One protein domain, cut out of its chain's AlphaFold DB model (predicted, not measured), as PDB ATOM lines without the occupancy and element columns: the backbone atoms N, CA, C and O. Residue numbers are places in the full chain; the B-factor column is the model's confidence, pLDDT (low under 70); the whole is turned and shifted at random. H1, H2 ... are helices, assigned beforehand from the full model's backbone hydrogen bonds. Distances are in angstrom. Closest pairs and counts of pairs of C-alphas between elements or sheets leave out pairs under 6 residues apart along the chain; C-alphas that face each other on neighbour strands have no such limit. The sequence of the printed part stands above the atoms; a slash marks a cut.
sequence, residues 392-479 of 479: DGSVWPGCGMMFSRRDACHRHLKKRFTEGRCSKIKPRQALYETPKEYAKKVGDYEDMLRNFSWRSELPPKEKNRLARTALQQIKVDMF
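AT A GLANCE: This is residues 392 to 479 of the 479 residues of an uncharacterized protein of Pyrrhoderma noxium (UniProt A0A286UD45). Helices make an L: H1 and H3, side by side, form one arm, and long H2 the other. Unnamed residues 392 to 405 pass through the angle; 420 to 434 run back along H2. The printed part, 88 residues with H1, H2, H3 in chain order and no named strand, is all helix, only just compact, close to loose, with radius of gyration of the C-alphas 14.2 A and spans 40 by 32 by 23 A.

HOW THE PARTS SIT: See H1, residues 406 to 419, touch H3, residues 460 to 477, with 414 to 418 alone, closest C-alphas Phe 417 and Ala 467, 5.2 A, opposite ways at 36 degrees, only just steep. With 418 to 419 alone H1 touches H2, residues 435 to 457, closest C-alphas Glu 419 and Phe 452, 6.5 A. H2 and H3 are close but not clearly touching, closest C-alphas Arg 455 and Lys 463, 7.1 A. Every O i to N i+4 pair is within hydrogen-bond range in H1 and H2, 13 of 14 in H3.

IN THESE COORDINATES: Find C-alpha 406 at (40.537, 101.984, 56.461); H1 runs 19.8 A. H2 runs 33.3 A, H3 25.6 A to C-alpha 477 at (33.838, 101.354, 44.394).

THE WHOLE: The printed part has no cut; the link H1 to H2 is long. pLDDT is under 70 at 392 to 398, 417 to 424, 451 and 466 to 479.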
ATOM      1  N   ASP A 392      22.271 106.046  40.747       54.38
ATOM      2  CA  ASP A 392      21.224 107.008  40.366       54.38
ATOM      3  C   ASP A 392      21.787 108.362  39.877       54.38
ATOM      4  O   ASP A 392      21.032 109.300  39.624       54.38
ATOM      5  N   GLY A 393      23.114 108.481  39.761       57.03
ATOM      6  CA  GLY A 393      23.818 109.711  39.404       57.03
ATOM      7  C   GLY A 393      23.972 110.707  40.557       57.03
ATOM      8  O   GLY A 393      24.591 111.757  40.362       57.03
ATOM      9  N   SER A 394      23.453 110.422  41.760       59.16
ATOM     10  CA  SER A 394      23.604 111.332  42.896       59.16
ATOM     11  C   SER A 394      25.047 111.329  43.414       59.16
ATOM     12  O   SER A 394      25.570 110.324  43.897       59.16
ATOM     13  N   VAL A 395      25.707 112.487  43.323       59.16
ATOM     14  CA  VAL A 395      27.056 112.698  43.865       59.16
ATOM     15  C   VAL A 395      26.945 113.219  45.290       59.16
ATOM     16  O   VAL A 395      26.357 114.266  45.554       59.16
ATOM     17  N   TRP A 396      27.534 112.490  46.228       65.25
ATOM     18  CA  TRP A 396      27.522 112.828  47.640       65.25
ATOM     19  C   TRP A 396      28.890 113.410  48.025       65.25
ATOM     20  O   TRP A 396      29.799 112.624  48.316       65.25
ATOM     21  N   PRO A 397      29.028 114.740  48.213       59.06
ATOM     22  CA  PRO A 397      30.317 115.410  48.417       59.06
ATOM     23  C   PRO A 397      31.033 114.990  49.711       59.06
ATOM     24  O   PRO A 397      30.594 115.280  50.833       59.06
ATOM     25  N   GLY A 398      32.146 114.287  49.540       69.31
ATOM     26  CA  GLY A 398      33.100 113.957  50.579       69.31
ATOM     27  C   GLY A 398      33.758 115.210  51.141       69.31
ATOM     28  O   GLY A 398      33.854 116.259  50.509       69.31
ATOM     29  N   CYS A 399      34.210 115.114  52.383       71.50
ATOM     30  CA  CYS A 399      34.814 116.241  53.092       71.50
ATOM     31  C   CYS A 399      36.346 116.233  53.063       71.50
ATOM     32  O   CYS A 399      36.965 116.974  53.824       71.50
ATOM     33  N   GLY A 400      36.969 115.359  52.262       73.25
ATOM     34  CA  GLY A 400      38.427 115.265  52.128       73.25
ATOM     35  C   GLY A 400      39.168 114.832  53.399       73.25
ATOM     36  O   GLY A 400      40.396 114.810  53.409       73.25
ATOM     37  N   MET A 401      38.453 114.481  54.479       77.50
ATOM     38  CA  MET A 401      39.067 114.074  55.742       77.50
ATOM     39  C   MET A 401      39.995 112.876  55.531       77.50
ATOM     40  O   MET A 401      39.583 111.846  54.997       77.50
ATOM     41  N   MET A 402      41.240 113.032  55.977       81.25
ATOM     42  CA  MET A 402      42.299 112.033  55.889       81.25
ATOM     43  C   MET A 402      42.303 111.153  57.145       81.25
ATOM     44  O   MET A 402      42.317 111.652  58.272       81.25
ATOM     45  N   PHE A 403      42.341 109.838  56.954       82.69
ATOM     46  CA  PHE A 403      42.383 108.824  58.003       82.69
ATOM     47  C   PHE A 403      43.595 107.917  57.803       82.69
ATOM     48  O   PHE A 403      43.797 107.374  56.723       82.69
ATOM     49  N   SER A 404      44.349 107.656  58.869       77.81
ATOM     50  CA  SER A 404      45.458 106.689  58.859       77.81
ATOM     51  C   SER A 404      45.010 105.220  58.880       77.81
ATOM     52  O   SER A 404      45.842 104.330  59.014       77.81
ATOM     53  N   ARG A 405      43.698 104.932  58.814       78.19
ATOM     54  CA  ARG A 405      43.156 103.561  58.807       78.19
ATOM     55  C   ARG A 405      41.859 103.440  58.004       78.19
ATOM     56  O   ARG A 405      40.939 104.242  58.186       78.19
ATOM     57  N   ARG A 406      41.739 102.351  57.235       78.19
ATOM     58  CA  ARG A 406      40.537 101.984  56.461       78.19
ATOM     59  C   ARG A 406      39.280 101.890  57.338       78.19
ATOM     60  O   ARG A 406      38.243 102.442  56.989       78.19
ATOM     61  N   ASP A 407      39.386 101.294  58.530       79.38
ATOM     62  CA  ASP A 407      38.267 101.139  59.478       79.38
ATOM     63  C   ASP A 407      37.735 102.476  60.030       79.38
ATOM     64  O   ASP A 407      36.558 102.588  60.385       79.38
ATOM     65  N   ALA A 408      38.598 103.492  60.121       81.38
ATOM     66  CA  ALA A 408      38.213 104.826  60.559       81.38
ATOM     67  C   ALA A 408      37.476 105.562  59.432       81.38
ATOM     68  O   ALA A 408      36.412 106.127  59.687       81.38
ATOM     69  N   CYS A 409      37.970 105.459  58.190       81.75
ATOM     70  CA  CYS A 409      37.277 105.983  57.013       81.75
ATOM     71  C   CYS A 409      35.910 105.297  56.813       81.75
ATOM     72  O   CYS A 409      34.898 105.982  56.719       81.75
ATOM     73  N   HIS A 410      35.828 103.962  56.894       76.69
ATOM     74  CA  HIS A 410      34.558 103.216  56.843       76.69
ATOM     75  C   HIS A 410      33.545 103.675  57.901       76.69
ATOM     76  O   HIS A 410      32.374 103.890  57.588       76.69
ATOM     77  N   ARG A 411      33.966 103.831  59.166       80.88
ATOM     78  CA  ARG A 411      33.067 104.288  60.241       80.88
ATOM     79  C   ARG A 411      32.632 105.739  60.052       80.88
ATOM     80  O   ARG A 411      31.484 106.068  60.350       80.88
ATOM     81  N   HIS A 412      33.519 106.581  59.533       83.12
ATOM     82  CA  HIS A 412      33.221 107.962  59.178       83.12
ATOM     83  C   HIS A 412      32.209 108.053  58.023       83.12
ATOM     84  O   HIS A 412      31.185 108.718  58.169       83.12
ATOM     85  N   LEU A 413      32.436 107.313  56.933       75.44
ATOM     86  CA  LEU A 413      31.508 107.188  55.810       75.44
ATOM     87  C   LEU A 413      30.155 106.650  56.294       75.44
ATOM     88  O   LEU A 413      29.149 107.325  56.120       75.44
ATOM     89  N   LYS A 414      30.103 105.525  57.024       75.62
ATOM     90  CA  LYS A 414      28.850 104.998  57.609       75.62
ATOM     91  C   LYS A 414      28.082 106.050  58.412       75.62
ATOM     92  O   LYS A 414      26.872 106.183  58.235       75.62
ATOM     93  N   LYS A 415      28.779 106.822  59.253       76.06
ATOM     94  CA  LYS A 415      28.176 107.925  60.011       76.06
ATOM     95  C   LYS A 415      27.602 109.006  59.087       76.06
ATOM     96  O   LYS A 415      26.485 109.466  59.319       76.06
ATOM     97  N   ARG A 416      28.326 109.360  58.021       72.50
ATOM     98  CA  ARG A 416      27.878 110.284  56.969       72.50
ATOM     99  C   ARG A 416      26.610 109.786  56.259       72.50
ATOM    100  O   ARG A 416      25.721 110.599  56.036       72.50
ATOM    101  N   PHE A 417      26.459 108.484  55.998       68.31
ATOM    102  CA  PHE A 417      25.224 107.922  55.415       68.31
ATOM    103  C   PHE A 417      24.015 108.003  56.351       68.31
ATOM    104  O   PHE A 417      22.910 108.314  55.901       68.31
ATOM    105  N   THR A 418      24.223 107.776  57.651       66.94
ATOM    106  CA  THR A 418      23.156 107.862  58.661       66.94
ATOM    107  C   THR A 418      22.791 109.293  59.066       66.94
ATOM    108  O   THR A 418      21.634 109.533  59.396       66.94
ATOM    109  N   GLU A 419      23.742 110.239  59.059       68.69
ATOM    110  CA  GLU A 419      23.469 111.651  59.380       68.69
ATOM    111  C   GLU A 419      23.108 112.497  58.150       68.69
ATOM    112  O   GLU A 419      22.402 113.480  58.302       68.69
ATOM    113  N   GLY A 420      23.597 112.174  56.948       65.56
ATOM    114  CA  GLY A 420      23.468 113.016  55.749       65.56
ATOM    115  C   GLY A 420      24.536 114.111  55.600       65.56
ATOM    116  O   GLY A 420      24.528 114.839  54.614       65.56
ATOM    117  N   ARG A 421      25.489 114.220  56.538       67.31
ATOM    118  CA  ARG A 421      26.585 115.211  56.516       67.31
ATOM    119  C   ARG A 421      27.916 114.628  56.984       67.31
ATOM    120  O   ARG A 421      27.938 113.686  57.773       67.31
ATOM    121  N   CYS A 422      29.018 115.246  56.562       64.75
ATOM    122  CA  CYS A 422      30.323 115.076  57.212       64.75
ATOM    123  C   CYS A 422      30.677 116.290  58.084       64.75
ATOM    124  O   CYS A 422      30.887 116.149  59.289       64.75
ATOM    125  N   SER A 423      30.736 117.486  57.486       63.34
ATOM    126  CA  SER A 423      31.067 118.711  58.217       63.34
ATOM    127  C   SER A 423      29.840 119.268  58.944       63.34
ATOM    128  O   SER A 423      28.717 119.179  58.454       63.34
ATOM    129  N   LYS A 424      30.069 119.891  60.105       66.12
ATOM    130  CA  LYS A 424      29.118 120.812  60.760       66.12
ATOM    131  C   LYS A 424      29.507 122.288  60.578       66.12
ATOM    132  O   LYS A 424      28.869 123.163  61.147       66.12
ATOM    133  N   ILE A 425      30.603 122.547  59.870       72.12
ATOM    134  CA  ILE A 425      31.270 123.844  59.774       72.12
ATOM    135  C   ILE A 425      31.220 124.282  58.309       72.12
ATOM    136  O   ILE A 425      31.738 123.565  57.446       72.12
ATOM    137  N   LYS A 426      30.611 125.446  58.041       78.44
ATOM    138  CA  LYS A 426      30.629 126.087  56.717       78.44
ATOM    139  C   LYS A 426      32.089 126.369  56.311       78.44
ATOM    140  O   LYS A 426      32.872 126.757  57.186       78.44
ATOM    141  N   PRO A 427      32.480 126.169  55.038       79.38
ATOM    142  CA  PRO A 427      33.819 126.501  54.558       79.38
ATOM    143  C   PRO A 427      34.270 127.905  54.982       79.38
ATOM    144  O   PRO A 427      33.468 128.836  55.037       79.38
ATOM    145  N   ARG A 428      35.561 128.065  55.287       83.12
ATOM    146  CA  ARG A 428      36.157 129.369  55.617       83.12
ATOM    147  C   ARG A 428      36.833 129.931  54.376       83.12
ATOM    148  O   ARG A 428      37.750 129.300  53.870       83.12
ATOM    149  N   GLN A 429      36.436 131.124  53.938       84.88
ATOM    150  CA  GLN A 429      36.977 131.764  52.732       84.88
ATOM    151  C   GLN A 429      38.513 131.856  52.723       84.88
ATOM    152  O   GLN A 429      39.132 131.595  51.702       84.88
ATOM    153  N   ALA A 430      39.132 132.123  53.878       84.69
ATOM    154  CA  ALA A 430      40.588 132.209  54.052       84.69
ATOM    155  C   ALA A 430      41.354 130.863  53.951       84.69
ATOM    156  O   ALA A 430      42.508 130.792  54.368       84.69
ATOM    157  N   LEU A 431      40.717 129.789  53.468       82.31
ATOM    158  CA  LEU A 431      41.339 128.489  53.177       82.31
ATOM    159  C   LEU A 431      41.348 128.148  51.674       82.31
ATOM    160  O   LEU A 431      41.729 127.036  51.326       82.31
ATOM    161  N   TYR A 432      40.909 129.070  50.812       87.06
ATOM    162  CA  TYR A 432      40.763 128.862  49.369       87.06
ATOM    163  C   TYR A 432      41.518 129.937  48.596       87.06
ATOM    164  O   TYR A 432      41.529 131.102  48.999       87.06
ATOM    165  N   GLU A 433      42.130 129.554  47.477       87.44
ATOM    166  CA  GLU A 433      42.970 130.463  46.689       87.44
ATOM    167  C   GLU A 433      42.129 131.411  45.829       87.44
ATOM    168  O   GLU A 433      42.544 132.534  45.544       87.44
ATOM    169  N   THR A 434      40.919 130.989  45.439       90.94
ATOM    170  CA  THR A 434      40.032 131.792  44.587       90.94
ATOM    171  C   THR A 434      38.611 131.934  45.152       90.94
ATOM    172  O   THR A 434      38.060 130.985  45.720       90.94
ATOM    173  N   PRO A 435      37.932 133.079  44.921       89.94
ATOM    174  CA  PRO A 435      36.519 133.236  45.270       89.94
ATOM    175  C   PRO A 435      35.596 132.217  44.581       89.94
ATOM    176  O   PRO A 435      34.579 131.835  45.153       89.94
ATOM    177  N   LYS A 436      35.955 131.750  43.374       91.50
ATOM    178  CA  LYS A 436      35.194 130.737  42.618       91.50
ATOM    179  C   LYS A 436      35.235 129.367  43.302       91.50
ATOM    180  O   LYS A 436      34.203 128.711  43.420       91.50
ATOM    181  N   GLU A 437      36.407 128.955  43.779       84.81
ATOM    182  CA  GLU A 437      36.585 127.715  44.538       84.81
ATOM    183  C   GLU A 437      35.805 127.754  45.861       84.81
ATOM    184  O   GLU A 437      35.046 126.828  46.162       84.81
ATOM    185  N   TYR A 438      35.913 128.863  46.602       87.31
ATOM    186  CA  TYR A 438      35.140 129.072  47.826       87.31
ATOM    187  C   TYR A 438      33.627 129.016  47.566       87.31
ATOM    188  O   TYR A 438      32.917 128.305  48.277       87.31
ATOM    189  N   ALA A 439      33.134 129.700  46.528       86.31
ATOM    190  CA  ALA A 439      31.720 129.677  46.154       86.31
ATOM    191  C   ALA A 439      31.232 128.258  45.817       86.31
ATOM    192  O   ALA A 439      30.186 127.843  46.321       86.31
ATOM    193  N   LYS A 440      32.016 127.473  45.058       84.88
ATOM    194  CA  LYS A 440      31.708 126.057  44.798       84.88
ATOM    195  C   LYS A 440      31.605 125.263  46.104       84.88
ATOM    196  O   LYS A 440      30.610 124.580  46.321       84.88
ATOM    197  N   LYS A 441      32.584 125.393  47.005       81.25
ATOM    198  CA  LYS A 441      32.588 124.659  48.284       81.25
ATOM    199  C   LYS A 441      31.469 125.095  49.234       81.25
ATOM    200  O   LYS A 441      31.003 124.279  50.028       81.25
ATOM    201  N   VAL A 442      31.005 126.343  49.150       84.25
ATOM    202  CA  VAL A 442      29.791 126.805  49.844       84.25
ATOM    203  C   VAL A 442      28.535 126.144  49.266       84.25
ATOM    204  O   VAL A 442      27.716 125.679  50.055       84.25
ATOM    205  N   GLY A 443      28.432 126.003  47.940       80.94
ATOM    206  CA  GLY A 443      27.380 125.213  47.287       80.94
ATOM    207  C   GLY A 443      27.376 123.750  47.747       80.94
ATOM    208  O   GLY A 443      26.378 123.293  48.299       80.94
ATOM    209  N   ASP A 444      28.525 123.064  47.658       76.25
ATOM    210  CA  ASP A 444      28.702 121.679  48.136       76.25
ATOM    211  C   ASP A 444      28.249 121.505  49.608       76.25
ATOM    212  O   ASP A 444      27.722 120.461  50.004       76.25
ATOM    213  N   TYR A 445      28.468 122.527  50.446       78.56
ATOM    214  CA  TYR A 445      28.063 122.549  51.854       78.56
ATOM    215  C   TYR A 445      26.560 122.803  52.041       78.56
ATOM    216  O   TYR A 445      25.940 122.183  52.906       78.56
ATOM    217  N   GLU A 446      25.954 123.681  51.247       80.38
ATOM    218  CA  GLU A 446      24.520 123.974  51.317       80.38
ATOM    219  C   GLU A 446      23.685 122.808  50.765       80.38
ATOM    220  O   GLU A 446      22.674 122.447  51.370       80.38
ATOM    221  N   ASP A 447      24.176 122.095  49.749       72.25
ATOM    222  CA  ASP A 447      23.614 120.807  49.324       72.25
ATOM    223  C   ASP A 447      23.788 119.703  50.372       72.25
ATOM    224  O   ASP A 447      22.874 118.900  50.580       72.25
ATOM    225  N   MET A 448      24.904 119.686  51.107       71.19
ATOM    226  CA  MET A 448      25.069 118.798  52.264       71.19
ATOM    227  C   MET A 448      24.069 119.125  53.388       71.19
ATOM    228  O   MET A 448      23.588 118.208  54.054       71.19
ATOM    229  N   LEU A 449      23.708 120.398  53.592       76.25
ATOM    230  CA  LEU A 449      22.674 120.794  54.557       76.25
ATOM    231  C   LEU A 449      21.253 120.444  54.085       76.25
ATOM    232  O   LEU A 449      20.462 119.962  54.896       76.25
ATOM    233  N   ARG A 450      20.938 120.610  52.792       75.50
ATOM    234  CA  ARG A 450      19.657 120.154  52.213       75.50
ATOM    235  C   ARG A 450      19.490 118.641  52.370       75.50
ATOM    236  O   ARG A 450      18.480 118.183  52.903       75.50
ATOM    237  N   ASN A 451      20.525 117.878  52.015       69.00
ATOM    238  CA  ASN A 451      20.570 116.429  52.225       69.00
ATOM    239  C   ASN A 451      20.485 116.041  53.709       69.00
ATOM    240  O   ASN A 451      19.840 115.045  54.031       69.00
ATOM    241  N   PHE A 452      21.094 116.813  54.617       72.62
ATOM    242  CA  PHE A 452      20.973 116.600  56.061       72.62
ATOM    243  C   PHE A 452      19.526 116.759  56.551       72.62
ATOM    244  O   PHE A 452      19.065 115.886  57.283       72.62
ATOM    245  N   SER A 453      18.807 117.821  56.153       76.94
ATOM    246  CA  SER A 453      17.411 118.033  56.582       76.94
ATOM    247  C   SER A 453      16.519 116.890  56.111       76.94
ATOM    248  O   SER A 453      16.013 116.136  56.945       76.94
ATOM    249  N   TRP A 454      16.470 116.662  54.793       76.69
ATOM    250  CA  TRP A 454      15.663 115.601  54.190       76.69
ATOM    251  C   TRP A 454      15.977 114.227  54.801       76.69
ATOM    252  O   TRP A 454      15.075 113.483  55.189       76.69
ATOM    253  N   ARG A 455      17.264 113.898  55.004       70.19
ATOM    254  CA  ARG A 455      17.645 112.655  55.694       70.19
ATOM    255  C   ARG A 455      17.242 112.637  57.157       70.19
ATOM    256  O   ARG A 455      16.948 111.554  57.650       70.19
ATOM    257  N   SER A 456      17.230 113.763  57.863       71.44
ATOM    258  CA  SER A 456      16.794 113.830  59.263       71.44
ATOM    259  C   SER A 456      15.297 113.542  59.423       71.44
ATOM    260  O   SER A 456      14.919 112.908  60.413       71.44
ATOM    261  N   GLU A 457      14.487 113.879  58.419       80.69
ATOM    262  CA  GLU A 457      13.033 113.674  58.371       80.69
ATOM    263  C   GLU A 457      12.640 112.203  58.099       80.69
ATOM    264  O   GLU A 457      11.601 111.739  58.569       80.69
ATOM    265  N   LEU A 458      13.492 111.417  57.421       74.69
ATOM    266  CA  LEU A 458      13.224 110.001  57.113       74.69
ATOM    267  C   LEU A 458      13.041 109.110  58.368       74.69
ATOM    268  O   LEU A 458      13.744 109.278  59.373       74.69
ATOM    269  N   PRO A 459      12.194 108.063  58.326       83.62
ATOM    270  CA  PRO A 459      12.054 107.125  59.439       83.62
ATOM    271  C   PRO A 459      13.332 106.279  59.651       83.62
ATOM    272  O   PRO A 459      14.045 105.976  58.688       83.62
ATOM    273  N   PRO A 460      13.633 105.814  60.886       80.69
ATOM    274  CA  PRO A 460      14.858 105.057  61.186       80.69
ATOM    275  C   PRO A 460      15.061 103.781  60.357       80.69
ATOM    276  O   PRO A 460      16.202 103.418  60.070       80.69
ATOM    277  N   LYS A 461      13.979 103.105  59.943       81.38
ATOM    278  CA  LYS A 461      14.057 101.942  59.041       81.38
ATOM    279  C   LYS A 461      14.644 102.334  57.677       81.38
ATOM    280  O   LYS A 461      15.555 101.667  57.197       81.38
ATOM    281  N   GLU A 462      14.199 103.454  57.112       75.69
ATOM    282  CA  GLU A 462      14.618 103.912  55.783       75.69
ATOM    283  C   GLU A 462      16.026 104.519  55.789       75.69
ATOM    284  O   GLU A 462      16.843 104.195  54.927       75.69
ATOM    285  N   LYS A 463      16.373 105.283  56.836       72.00
ATOM    286  CA  LYS A 463      17.761 105.712  57.105       72.00
ATOM    287  C   LYS A 463      18.732 104.526  57.071       72.00
ATOM    288  O   LYS A 463      19.791 104.606  56.451       72.00
ATOM    289  N   ASN A 464      18.354 103.413  57.707       72.00
ATOM    290  CA  ASN A 464      19.152 102.188  57.727       72.00
ATOM    291  C   ASN A 464      19.140 101.426  56.391       72.00
ATOM    292  O   ASN A 464      20.173 100.853  56.042       72.00
ATOM    293  N   ARG A 465      18.034 101.432  55.629       79.69
ATOM    294  CA  ARG A 465      17.969 100.849  54.274       79.69
ATOM    295  C   ARG A 465      18.956 101.550  53.342       79.69
ATOM    296  O   ARG A 465      19.885 100.912  52.852       79.69
ATOM    297  N   LEU A 466      18.829 102.871  53.207       69.56
ATOM    298  CA  LEU A 466      19.702 103.700  52.369       69.56
ATOM    299  C   LEU A 466      21.176 103.587  52.786       69.56
ATOM    300  O   LEU A 466      22.050 103.472  51.931       69.56
ATOM    301  N   ALA A 467      21.465 103.563  54.093       68.62
ATOM    302  CA  ALA A 467      22.830 103.386  54.581       68.62
ATOM    303  C   ALA A 467      23.410 101.991  54.285       68.62
ATOM    304  O   ALA A 467      24.618 101.885  54.086       68.62
ATOM    305  N   ARG A 468      22.596 100.922  54.234       69.38
ATOM    306  CA  ARG A 468      23.059  99.583  53.820       69.38
ATOM    307  C   ARG A 468      23.392  99.549  52.329       69.38
ATOM    308  O   ARG A 468      24.507  99.161  51.997       69.38
ATOM    309  N   THR A 469      22.484 100.013  51.467       68.06
ATOM    310  CA  THR A 469      22.691 100.061  50.006       68.06
ATOM    311  C   THR A 469      23.940 100.870  49.646       68.06
ATOM    312  O   THR A 469      24.822 100.366  48.954       68.06
ATOM    313  N   ALA A 470      24.074 102.075  50.206       63.47
ATOM    314  CA  ALA A 470      25.232 102.932  49.977       63.47
ATOM    315  C   ALA A 470      26.553 102.295  50.443       63.47
ATOM    316  O   ALA A 470      27.542 102.308  49.718       63.47
ATOM    317  N   LEU A 471      26.583 101.695  51.641       60.94
ATOM    318  CA  LEU A 471      27.790 101.037  52.157       60.94
ATOM    319  C   LEU A 471      28.169  99.760  51.404       60.94
ATOM    320  O   LEU A 471      29.308  99.316  51.539       60.94
ATOM    321  N   GLN A 472      27.245  99.157  50.657       64.19
ATOM    322  CA  GLN A 472      27.546  98.021  49.793       64.19
ATOM    323  C   GLN A 472      28.222  98.482  48.495       64.19
ATOM    324  O   GLN A 472      29.251  97.917  48.150       64.19
ATOM    325  N   GLN A 473      27.721  99.550  47.862       58.28
ATOM    326  CA  GLN A 473      28.352 100.192  46.697       58.28
ATOM    327  C   GLN A 473      29.775 100.675  47.033       58.28
ATOM    328  O   GLN A 473      30.755 100.195  46.479       58.28
ATOM    329  N   ILE A 474      29.924 101.474  48.094       49.31
ATOM    330  CA  ILE A 474      31.218 102.034  48.540       49.31
ATOM    331  C   ILE A 474      32.274 100.971  48.867       49.31
ATOM    332  O   ILE A 474      33.469 101.224  48.741       49.31
ATOM    333  N   LYS A 475      31.858  99.782  49.317       57.06
ATOM    334  CA  LYS A 475      32.774  98.660  49.571       57.06
ATOM    335  C   LYS A 475      33.373  98.057  48.297       57.06
ATOM    336  O   LYS A 475      34.363  97.350  48.426       57.06
ATOM    337  N   VAL A 476      32.749  98.294  47.146       58.19
ATOM    338  CA  VAL A 476      33.169  97.836  45.814       58.19
ATOM    339  C   VAL A 476      33.854  98.977  45.051       58.19
ATOM    340  O   VAL A 476      34.862  98.748  44.399       58.19
ATOM    341  N   ASP A 477      33.362 100.212  45.189       46.97
ATOM    342  CA  ASP A 477      33.838 101.354  44.394       46.97
ATOM    343  C   ASP A 477      35.076 102.069  44.983       46.97
ATOM    344  O   ASP A 477      35.747 102.820  44.276       46.97
ATOM    345  N   MET A 478      35.388 101.884  46.278       43.34
ATOM    346  CA  MET A 478      36.516 102.560  46.952       43.34
ATOM    347  C   MET A 478      37.681 101.639  47.382       43.34
ATOM    348  O   MET A 478      38.639 102.156  47.972       43.34
ATOM    349  N   PHE A 479      37.615 100.310  47.188       42.75
ATOM    350  CA  PHE A 479      38.495  99.352  47.894       42.75
ATOM    351  C   PHE A 479      38.903  98.090  47.145       42.75
ATOM    352  O   PHE A 479      39.955  97.560  47.590       42.75
TER     353      PHE A 479